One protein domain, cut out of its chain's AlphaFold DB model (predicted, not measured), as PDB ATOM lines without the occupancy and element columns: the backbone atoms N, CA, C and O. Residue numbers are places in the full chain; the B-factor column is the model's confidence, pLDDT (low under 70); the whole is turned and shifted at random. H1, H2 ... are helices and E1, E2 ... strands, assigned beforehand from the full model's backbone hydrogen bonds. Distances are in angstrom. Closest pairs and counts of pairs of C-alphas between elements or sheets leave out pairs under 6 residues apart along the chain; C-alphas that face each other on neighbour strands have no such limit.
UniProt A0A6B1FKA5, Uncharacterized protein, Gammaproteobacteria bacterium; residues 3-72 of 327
ATOM      1  N   LEU A   3     165.245 139.581 237.925       95.19
ATOM      2  CA  LEU A   3     165.860 139.943 239.196       95.19
ATOM      3  C   LEU A   3     167.286 140.431 238.951       95.19
ATOM      4  O   LEU A   3     168.076 139.777 238.269       95.19
ATOM      5  N   HIS A   4     167.613 141.557 239.567       93.69
ATOM      6  CA  HIS A   4     168.918 142.191 239.513       93.69
ATOM      7  C   HIS A   4     169.545 142.216 240.897       93.69
ATOM      8  O   HIS A   4     168.861 142.346 241.917       93.69
ATOM      9  N   GLU A   5     170.865 142.134 240.904       91.19
ATOM     10  CA  GLU A   5     171.708 142.348 242.067       91.19
ATOM     11  C   GLU A   5     172.696 143.464 241.752       91.19
ATOM     12  O   GLU A   5     173.351 143.432 240.712       91.19
ATOM     13  N   VAL A   6     172.815 144.436 242.653       87.94
ATOM     14  CA  VAL A   6     173.815 145.504 242.590       87.94
ATOM     15  C   VAL A   6     174.682 145.445 243.837       87.94
ATOM     16  O   VAL A   6     174.177 145.407 244.959       87.94
ATOM     17  N   ALA A   7     175.996 145.451 243.634       82.94
ATOM     18  CA  ALA A   7     177.002 145.537 244.684       82.94
ATOM     19  C   ALA A   7     178.078 146.567 244.301       82.94
ATOM     20  O   ALA A   7     178.136 147.032 243.164       82.94
ATOM     21  N   LEU A   8     178.990 146.874 245.229       68.00
ATOM     22  CA  LEU A   8     180.103 147.829 245.051       68.00
ATOM     23  C   LEU A   8     181.010 147.567 243.823       68.00
ATOM     24  O   LEU A   8     181.821 148.419 243.479       68.00
ATOM     25  N   GLY A   9     180.901 146.401 243.173       63.62
ATOM     26  CA  GLY A   9     181.658 146.028 241.972       63.62
ATOM     27  C   GLY A   9     180.852 145.990 240.667       63.62
ATOM     28  O   GLY A   9     181.413 145.599 239.647       63.62
ATOM     29  N   GLY A  10     179.565 146.353 240.691       69.62
ATOM     30  CA  GLY A  10     178.687 146.372 239.518       69.62
ATOM     31  C   GLY A  10     177.330 145.706 239.750       69.62
ATOM     32  O   GLY A  10     177.063 145.143 240.816       69.62
ATOM     33  N   GLY A  11     176.474 145.788 238.730       77.12
ATOM     34  CA  GLY A  11     175.153 145.167 238.704       77.12
ATOM     35  C   GLY A  11     175.050 144.043 237.676       77.12
ATOM     36  O   GLY A  11     175.676 144.107 236.616       77.12
ATOM     37  N   SER A  12     174.249 143.022 237.973       83.88
ATOM     38  CA  SER A  12     173.943 141.944 237.031       83.88
ATOM     39  C   SER A  12     172.514 141.438 237.177       83.88
ATOM     40  O   SER A  12     171.980 141.361 238.283       83.88
ATOM     41  N   GLU A  13     171.945 141.004 236.056       90.81
ATOM     42  CA  GLU A  13     170.803 140.095 236.052       90.81
ATOM     43  C   GLU A  13     171.233 138.748 236.647       90.81
ATOM     44  O   GLU A  13     172.228 138.161 236.213       90.81
ATOM     45  N   ILE A  14     170.493 138.278 237.650       93.06
ATOM     46  CA  ILE A  14     170.808 137.041 238.381       93.06
ATOM     47  C   ILE A  14     169.749 135.952 238.217       93.06
ATOM     48  O   ILE A  14     170.074 134.776 238.369       93.06
ATOM     49  N   ASP A  15     168.507 136.317 237.889       92.19
ATOM     50  CA  ASP A  15     167.426 135.365 237.624       92.19
ATOM     51  C   ASP A  15     166.322 135.997 236.760       92.19
ATOM     52  O   ASP A  15     166.168 137.220 236.711       92.19
ATOM     53  N   SER A  16     165.512 135.170 236.102       94.44
ATOM     54  CA  SER A  16     164.337 135.620 235.359       94.44
ATOM     55  C   SER A  16     163.184 134.627 235.475       94.44
ATOM     56  O   SER A  16     163.358 133.413 235.409       94.44
ATOM     57  N   VAL A  17     161.972 135.159 235.616       94.25
ATOM     58  CA  VAL A  17     160.742 134.367 235.704       94.25
ATOM     59  C   VAL A  17     159.666 134.913 234.778       94.25
ATOM     60  O   VAL A  17     159.617 136.106 234.440       94.25
ATOM     61  N   VAL A  18     158.770 134.019 234.374       93.56
ATOM     62  CA  VAL A  18     157.547 134.382 233.659       93.56
ATOM     63  C   VAL A  18     156.508 134.808 234.688       93.56
ATOM     64  O   VAL A  18     156.265 134.096 235.660       93.56
ATOM     65  N   VAL A  19     155.915 135.981 234.475       92.75
ATOM     66  CA  VAL A  19     154.814 136.480 235.305       92.75
ATOM     67  C   VAL A  19     153.572 135.649 234.993       92.75
ATOM     68  O   VAL A  19     153.276 135.410 233.822       92.75
ATOM     69  N   ALA A  20     152.875 135.183 236.026       93.50
ATOM     70  CA  ALA A  20     151.637 134.434 235.866       93.50
ATOM     71  C   ALA A  20     150.499 135.322 235.323       93.50
ATOM     72  O   ALA A  20     150.562 136.549 235.385       93.50
ATOM     73  N   ASP A  21     149.426 134.698 234.829       92.12
ATOM     74  CA  ASP A  21     148.273 135.404 234.241       92.12
ATOM     75  C   ASP A  21     147.580 136.371 235.222       92.12
ATOM     76  O   ASP A  21     146.932 137.330 234.806       92.12
ATOM     77  N   ASP A  22     147.713 136.127 236.527       93.38
ATOM     78  CA  ASP A  22     147.192 136.981 237.598       93.38
ATOM     79  C   ASP A  22     148.165 138.095 238.030       93.38
ATOM     80  O   ASP A  22     147.879 138.840 238.969       93.38
ATOM     81  N   GLY A  23     149.309 138.223 237.351       91.62
ATOM     82  CA  GLY A  23     150.352 139.199 237.656       91.62
ATOM     83  C   GLY A  23     151.318 138.766 238.761       91.62
ATOM     84  O   GLY A  23     152.222 139.531 239.102       91.62
ATOM     85  N   SER A  24     151.158 137.569 239.335       94.88
ATOM     86  CA  SER A  24     152.049 137.085 240.388       94.88
ATOM     87  C   SER A  24     153.399 136.605 239.840       94.88
ATOM     88  O   SER A  24     153.524 136.107 238.718       94.88
ATOM     89  N   PHE A  25     154.437 136.768 240.657       94.75
ATOM     90  CA  PHE A  25     155.786 136.266 240.418       94.75
ATOM     91  C   PHE A  25     156.448 135.968 241.767       94.75
ATOM     92  O   PHE A  25     156.035 136.487 242.807       94.75
ATOM     93  N   ALA A  26     157.487 135.142 241.752       94.06
ATOM     94  CA  ALA A  26     158.307 134.863 242.920       94.06
ATOM     95  C   ALA A  26     159.757 134.679 242.482       94.06
ATOM     96  O   ALA A  26     160.015 134.107 241.425       94.06
ATOM     97  N   PHE A  27     160.678 135.147 243.316       93.38
ATOM     98  CA  PHE A  27     162.105 134.904 243.173       93.38
ATOM     99  C   PHE A  27     162.645 134.314 244.468       93.38
ATOM    100  O   PHE A  27     162.230 134.713 245.559       93.38
ATOM    101  N   GLU A  28     163.602 133.404 244.343       92.25
ATOM    102  CA  GLU A  28     164.445 133.001 245.463       92.25
ATOM    103  C   GLU A  28     165.699 133.875 245.457       92.25
ATOM    104  O   GLU A  28     166.437 133.920 244.475       92.25
ATOM    105  N   LEU A  29     165.938 134.605 246.549       91.69
ATOM    106  CA  LEU A  29     167.140 135.426 246.649       91.69
ATOM    107  C   LEU A  29     168.362 134.536 246.918       91.69
ATOM    108  O   LEU A  29     168.299 133.669 247.794       91.69
ATOM    109  N   PRO A  30     169.505 134.780 246.249       89.06
ATOM    110  CA  PRO A  30     170.712 133.968 246.428       89.06
ATOM    111  C   PRO A  30     171.315 134.107 247.834       89.06
ATOM    112  O   PRO A  30     172.080 133.251 248.280       89.06
ATOM    113  N   ARG A  31     170.984 135.195 248.539       89.56
ATOM    114  CA  ARG A  31     171.383 135.473 249.920       89.56
ATOM    115  C   ARG A  31     170.365 136.369 250.615       89.56
ATOM    116  O   ARG A  31     169.611 137.089 249.967       89.56
ATOM    117  N   VAL A  32     170.373 136.331 251.946       89.88
ATOM    118  CA  VAL A  32     169.546 137.219 252.773       89.88
ATOM    119  C   VAL A  32     170.060 138.661 252.627       89.88
ATOM    120  O   VAL A  32     171.265 138.864 252.784       89.88
ATOM    121  N   PRO A  33     169.196 139.651 252.332       91.06
ATOM    122  CA  PRO A  33     169.594 141.052 252.240       91.06
ATOM    123  C   PRO A  33     170.128 141.587 253.574       91.06
ATOM    124  O   PRO A  33     169.471 141.459 254.612       91.06
ATOM    125  N   ASP A  34     171.305 142.204 253.517       87.81
ATOM    126  CA  ASP A  34     172.017 142.771 254.661       87.81
ATOM    127  C   ASP A  34     172.513 144.188 254.319       87.81
ATOM    128  O   ASP A  34     173.336 144.325 253.402       87.81
ATOM    129  N   PRO A  35     172.069 145.234 255.042       87.06
ATOM    130  CA  PRO A  35     172.491 146.610 254.799       87.06
ATOM    131  C   PRO A  35     174.007 146.816 254.902       87.06
ATOM    132  O   PRO A  35     174.547 147.666 254.197       87.06
ATOM    133  N   GLU A  36     174.703 146.039 255.740       87.38
ATOM    134  CA  GLU A  36     176.157 146.158 255.922       87.38
ATOM    135  C   GLU A  36     176.942 145.618 254.720       87.38
ATOM    136  O   GLU A  36     178.068 146.039 254.460       87.38
ATOM    137  N   SER A  37     176.339 144.713 253.945       83.94
ATOM    138  CA  SER A  37     176.970 144.121 252.762       83.94
ATOM    139  C   SER A  37     177.047 145.075 251.566       83.94
ATOM    140  O   SER A  37     177.758 144.790 250.600       83.94
ATOM    141  N   GLY A  38     176.265 146.161 251.583       82.00
ATOM    142  CA  GLY A  38     176.100 147.066 250.444       82.00
ATOM    143  C   GLY A  38     175.456 146.419 249.209       82.00
ATOM    144  O   GLY A  38     175.482 147.016 248.137       82.00
ATOM    145  N   THR A  39     174.905 145.203 249.330       87.50
ATOM    146  CA  THR A  39     174.199 144.522 248.235       87.50
ATOM    147  C   THR A  39     172.731 144.922 248.216       87.50
ATOM    148  O   THR A  39     172.062 144.908 249.250       87.50
ATOM    149  N   VAL A  40     172.216 145.209 247.026       91.00
ATOM    150  CA  VAL A  40     170.819 145.567 246.793       91.00
ATOM    151  C   VAL A  40     170.223 144.641 245.742       91.00
ATOM    152  O   VAL A  40     170.818 144.430 244.688       91.00
ATOM    153  N   PHE A  41     169.027 144.125 246.013       92.81
ATOM    154  CA  PHE A  41     168.238 143.356 245.057       92.81
ATOM    155  C   PHE A  41     167.031 144.157 244.597       92.81
ATOM    156  O   PHE A  41     166.377 144.818 245.399       92.81
ATOM    157  N   PHE A  42     166.680 144.069 243.323       93.38
ATOM    158  CA  PHE A  42     165.415 144.600 242.820       93.38
ATOM    159  C   PHE A  42     164.997 143.834 241.579       93.38
ATOM    160  O   PHE A  42     165.832 143.269 240.877       93.38
ATOM    161  N   ALA A  43     163.701 143.813 241.295       94.44
ATOM    162  CA  ALA A  43     163.200 143.207 240.075       94.44
ATOM    163  C   ALA A  43     162.724 144.270 239.082       94.44
ATOM    164  O   ALA A  43     162.339 145.377 239.467       94.44
ATOM    165  N   SER A  44     162.733 143.918 237.800       93.94
ATOM    166  CA  SER A  44     162.210 144.741 236.719       93.94
ATOM    167  C   SER A  44     161.315 143.949 235.769       93.94
ATOM    168  O   SER A  44     161.404 142.722 235.646       93.94
ATOM    169  N   THR A  45     160.419 144.651 235.086       94.25
ATOM    170  CA  THR A  45     159.564 144.074 234.048       94.25
ATOM    171  C   THR A  45     159.415 145.034 232.881       94.25
ATOM    172  O   THR A  45     159.407 146.249 233.069       94.25
ATOM    173  N   LEU A  46     159.277 144.482 231.679       92.31
ATOM    174  CA  LEU A  46     158.960 145.244 230.480       92.31
ATOM    175  C   LEU A  46     157.439 145.283 230.298       92.31
ATOM    176  O   LEU A  46     156.781 144.245 230.399       92.31
ATOM    177  N   TYR A  47     156.884 146.459 230.030       92.06
ATOM    178  CA  TYR A  47     155.479 146.649 229.678       92.06
ATOM    179  C   TYR A  47     155.387 147.754 228.626       92.06
ATOM    180  O   TYR A  47     155.949 148.824 228.831       92.06
ATOM    181  N   GLU A  48     154.749 147.473 227.485       91.62
ATOM    182  CA  GLU A  48     154.730 148.371 226.312       91.62
ATOM    183  C   GLU A  48     156.132 148.892 225.922       91.62
ATOM    184  O   GLU A  48     156.319 150.077 225.670       91.62
ATOM    185  N   ASP A  49     157.133 148.000 225.915       89.31
ATOM    186  CA  ASP A  49     158.550 148.299 225.635       89.31
ATOM    187  C   ASP A  49     159.228 149.281 226.614       89.31
ATOM    188  O   ASP A  49     160.341 149.749 226.372       89.31
ATOM    189  N   ILE A  50     158.605 149.538 227.766       90.38
ATOM    190  CA  ILE A  50     159.147 150.376 228.839       90.38
ATOM    191  C   ILE A  50     159.541 149.502 230.021       90.38
ATOM    192  O   ILE A  50     158.795 148.618 230.450       90.38
ATOM    193  N   LEU A  51     160.736 149.750 230.553       90.19
ATOM    194  CA  LEU A  51     161.266 149.035 231.704       90.19
ATOM    195  C   LEU A  51     160.785 149.690 233.005       90.19
ATOM    196  O   LEU A  51     161.049 150.864 233.255       90.19
ATOM    197  N   TYR A  52     160.101 148.914 233.842       91.12
ATOM    198  CA  TYR A  52     159.644 149.320 235.170       91.12
ATOM    199  C   TYR A  52     160.426 148.571 236.240       91.12
ATOM    200  O   TYR A  52     160.638 147.363 236.123       91.12
ATOM    201  N   PHE A  53     160.806 149.277 237.300       90.50
ATOM    202  CA  PHE A  53     161.587 148.743 238.412       90.50
ATOM    203  C   PHE A  53     160.759 148.729 239.692       90.50
ATOM    204  O   PHE A  53     159.965 149.637 239.949       90.50
ATOM    205  N   GLY A  54     160.940 147.688 240.498       90.62
ATOM    206  CA  GLY A  54     160.439 147.663 241.863       90.62
ATOM    207  C   GLY A  54     161.373 148.385 242.830       90.62
ATOM    208  O   GLY A  54     162.485 148.784 242.490       90.62
ATOM    209  N   ILE A  55     160.913 148.528 244.070       89.06
ATOM    210  CA  ILE A  55     161.690 149.166 245.138       89.06
ATOM    211  C   ILE A  55     162.932 148.306 245.447       89.06
ATOM    212  O   ILE A  55     162.827 147.080 245.455       89.06
ATOM    213  N   PRO A  56     164.108 148.898 245.711       90.31
ATOM    214  CA  PRO A  56     165.277 148.144 246.150       90.31
ATOM    215  C   PRO A  56     165.066 147.457 247.507       90.31
ATOM    216  O   PRO A  56     164.530 148.038 248.453       90.31
ATOM    217  N   VAL A  57     165.542 146.218 247.605       92.06
ATOM    218  CA  VAL A  57     165.550 145.378 248.805       92.06
ATOM    219  C   VAL A  57     166.989 145.203 249.270       92.06
ATOM    220  O   VAL A  57     167.803 144.575 248.595       92.06
ATOM    221  N   ASN A  58     167.300 145.741 250.441       92.44
ATOM    222  CA  ASN A  58     168.621 145.669 251.065       92.44
ATOM    223  C   ASN A  58     168.566 145.224 252.534       92.44
ATOM    224  O   ASN A  58     169.600 145.137 253.186       92.44
ATOM    225  N   SER A  59     167.379 144.915 253.066       91.44
ATOM    226  CA  SER A  59     167.191 144.420 254.429       91.44
ATOM    227  C   SER A  59     166.179 143.280 254.488       91.44
ATOM    228  O   SER A  59     165.149 143.307 253.814       91.44
ATOM    229  N   VAL A  60     166.432 142.303 255.362       90.56
ATOM    230  CA  VAL A  60     165.521 141.178 255.624       90.56
ATOM    231  C   VAL A  60     164.102 141.622 255.992       90.56
ATOM    232  O   VAL A  60     163.146 140.976 255.583       90.56
ATOM    233  N   ILE A  61     163.941 142.749 256.695       89.50
ATOM    234  CA  ILE A  61     162.621 143.210 257.157       89.50
ATOM    235  C   ILE A  61     161.699 143.607 255.996       89.50
ATOM    236  O   ILE A  61     160.479 143.613 256.131       89.50
ATOM    237  N   GLN A  62     162.274 143.930 254.834       90.38
ATOM    238  CA  GLN A  62     161.515 144.260 253.630       90.38
ATOM    239  C   GLN A  62     160.919 143.007 252.970       90.38
ATOM    240  O   GLN A  62     159.936 143.121 252.237       90.38
ATOM    241  N   LEU A  63     161.462 141.816 253.261       88.75
ATOM    242  CA  LEU A  63     160.955 140.539 252.747       88.75
ATOM    243  C   LEU A  63     159.633 140.112 253.393       88.75
ATOM    244  O   LEU A  63     158.921 139.287 252.828       88.75
ATOM    245  N   ASP A  64     159.272 140.698 254.536       86.88
ATOM    246  CA  ASP A  64     157.988 140.452 255.203       86.88
ATOM    247  C   ASP A  64     156.807 141.135 254.480       86.88
ATOM    248  O   ASP A  64     155.646 140.963 254.860       86.88
ATOM    249  N   SER A  65     157.086 141.925 253.437       85.88
ATOM    250  CA  SER A  65     156.096 142.657 252.645       85.88
ATOM    251  C   SER A  65     155.960 142.099 251.226       85.88
ATOM    252  O   SER A  65     156.892 141.533 250.660       85.88
ATOM    253  N   THR A  66     154.780 142.267 250.623       90.19
ATOM    254  CA  THR A  66     154.574 141.911 249.215       90.19
ATOM    255  C   THR A  66     155.375 142.847 248.315       90.19
ATOM    256  O   THR A  66     155.153 144.059 248.320       90.19
ATOM    257  N   TYR A  67     156.263 142.277 247.501       92.94
ATOM    258  CA  TYR A  67     156.996 143.015 246.479       92.94
ATOM    259  C   TYR A  67     156.071 143.358 245.307       92.94
ATOM    260  O   TYR A  67     155.474 142.467 244.705       92.94
ATOM    261  N   VAL A  68     155.939 144.644 244.976       93.06
ATOM    262  CA  VAL A  68     155.028 145.119 243.925       93.06
ATOM    263  C   VAL A  68     155.790 145.986 242.933       93.06
ATOM    264  O   VAL A  68     156.457 146.940 243.326       93.06
ATOM    265  N   ILE A  69     155.616 145.694 241.644       93.75
ATOM    266  CA  ILE A  69     155.985 146.594 240.548       93.75
ATOM    267  C   ILE A  69     154.696 147.099 239.914       93.75
ATOM    268  O   ILE A  69     153.826 146.306 239.552       93.75
ATOM    269  N   ARG A  70     154.555 148.420 239.799       92.94
ATOM    270  CA  ARG A  70     153.424 149.043 239.111       92.94
ATOM    271  C   ARG A  70     153.850 149.387 237.691       92.94
ATOM    272  O   ARG A  70     154.874 150.035 237.500       92.94
ATOM    273  N   VAL A  71     153.051 148.952 236.729       94.62
ATOM    274  CA  VAL A  71     153.176 149.317 235.315       94.62
ATOM    275  C   VAL A  71     151.997 150.202 234.931       94.62
ATOM    276  O   VAL A  71     150.952 150.164 235.587       94.62
ATOM    277  N   TYR A  72     152.169 151.013 233.895       95.56
ATOM    278  CA  TYR A  72     151.203 152.042 233.528       95.56
ATOM    279  C   TYR A  72     151.027 152.059 232.016       95.56
ATOM    280  O   TYR A  72     151.996 151.872 231.285       95.56
TER     281      TYR A  72
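This is residues 3 to 72 of the 327 residues of an uncharacterized protein of Gammaproteobacteria bacterium (UniProt A0A6B1FKA5). Two strand hairpins, E1 with E2 and E3 with E4, stand side by side as one strongly twisted, curled sheet, with E1 and E3 in its middle. A long loop, residues 17 to 39, runs the length of the domain between Asp 21 and Glu 36, and one short helix, H1, lies well off the sheet. The printed part has 70 residues, with four named strands and one named helix in the order E1, E2, E3, E4, H1; the sheet's order is E2, E1, E3, E4, antiparallel throughout. The class is mostly strand, though under half of the residues are in named elements. The whole is compact, with a radius of gyration of the C-alphas of 12.4 A and spans of 36 by 26 by 19 A.

E1, residues 3 to 7, begins at C-alpha 3 at (165.860, 139.943, 239.196) and is 13.6 A long from first to last C-alpha. E2, residues 10 to 16, measures 18.4 A. E3, residues 40 to 47, is the longest strand at 23.0 A, from C-alpha 40 at (170.819, 145.567, 246.793). E4, residues 50 to 53, measures 10.0 A. H1, residues 60 to 64, measures 7.6 A and ends at C-alpha 64 at (157.988, 140.452, 255.203).

E1 and E2 form a hairpin, antiparallel at 160 degrees between their directions, with N 3 and O 15 2.8 A apart and N 12 and O 5 2.9 A apart, both within hydrogen-bond range. The inner strands E1 and E3 are antiparallel at 142 degrees; C-alphas 3 and 43 face each other at 4.3 A, and N 4 and O 42 are within hydrogen-bond range at 2.8 A. E3 and E4 form the other hairpin, antiparallel at 152 degrees, with N 45 and O 52 within hydrogen-bond range at 2.9 A. The pairing of E3 is staggered: its residues 40 to 43 pair with E1 and 44 to 47 with E4. The edge strands E2 and E4 are apart. H1 is not on the sheet, with 0 pairs of C-alphas within 10 A. In H1, 0 of 1 O i to N i+4 pairs and 1 of 2 O i to N i+3 pairs are within hydrogen-bond range.

The two C-alphas farthest apart, those of Asp 21 and Glu 36, are separated by 36.9 A. The printed part has no cut. The link from E2 to E3, 23 residues, is long, while those from E1 to E2 and from E3 to E4 are tight. The mean pLDDT of the printed part is 89.8, and residues 8 to 10 are under 70.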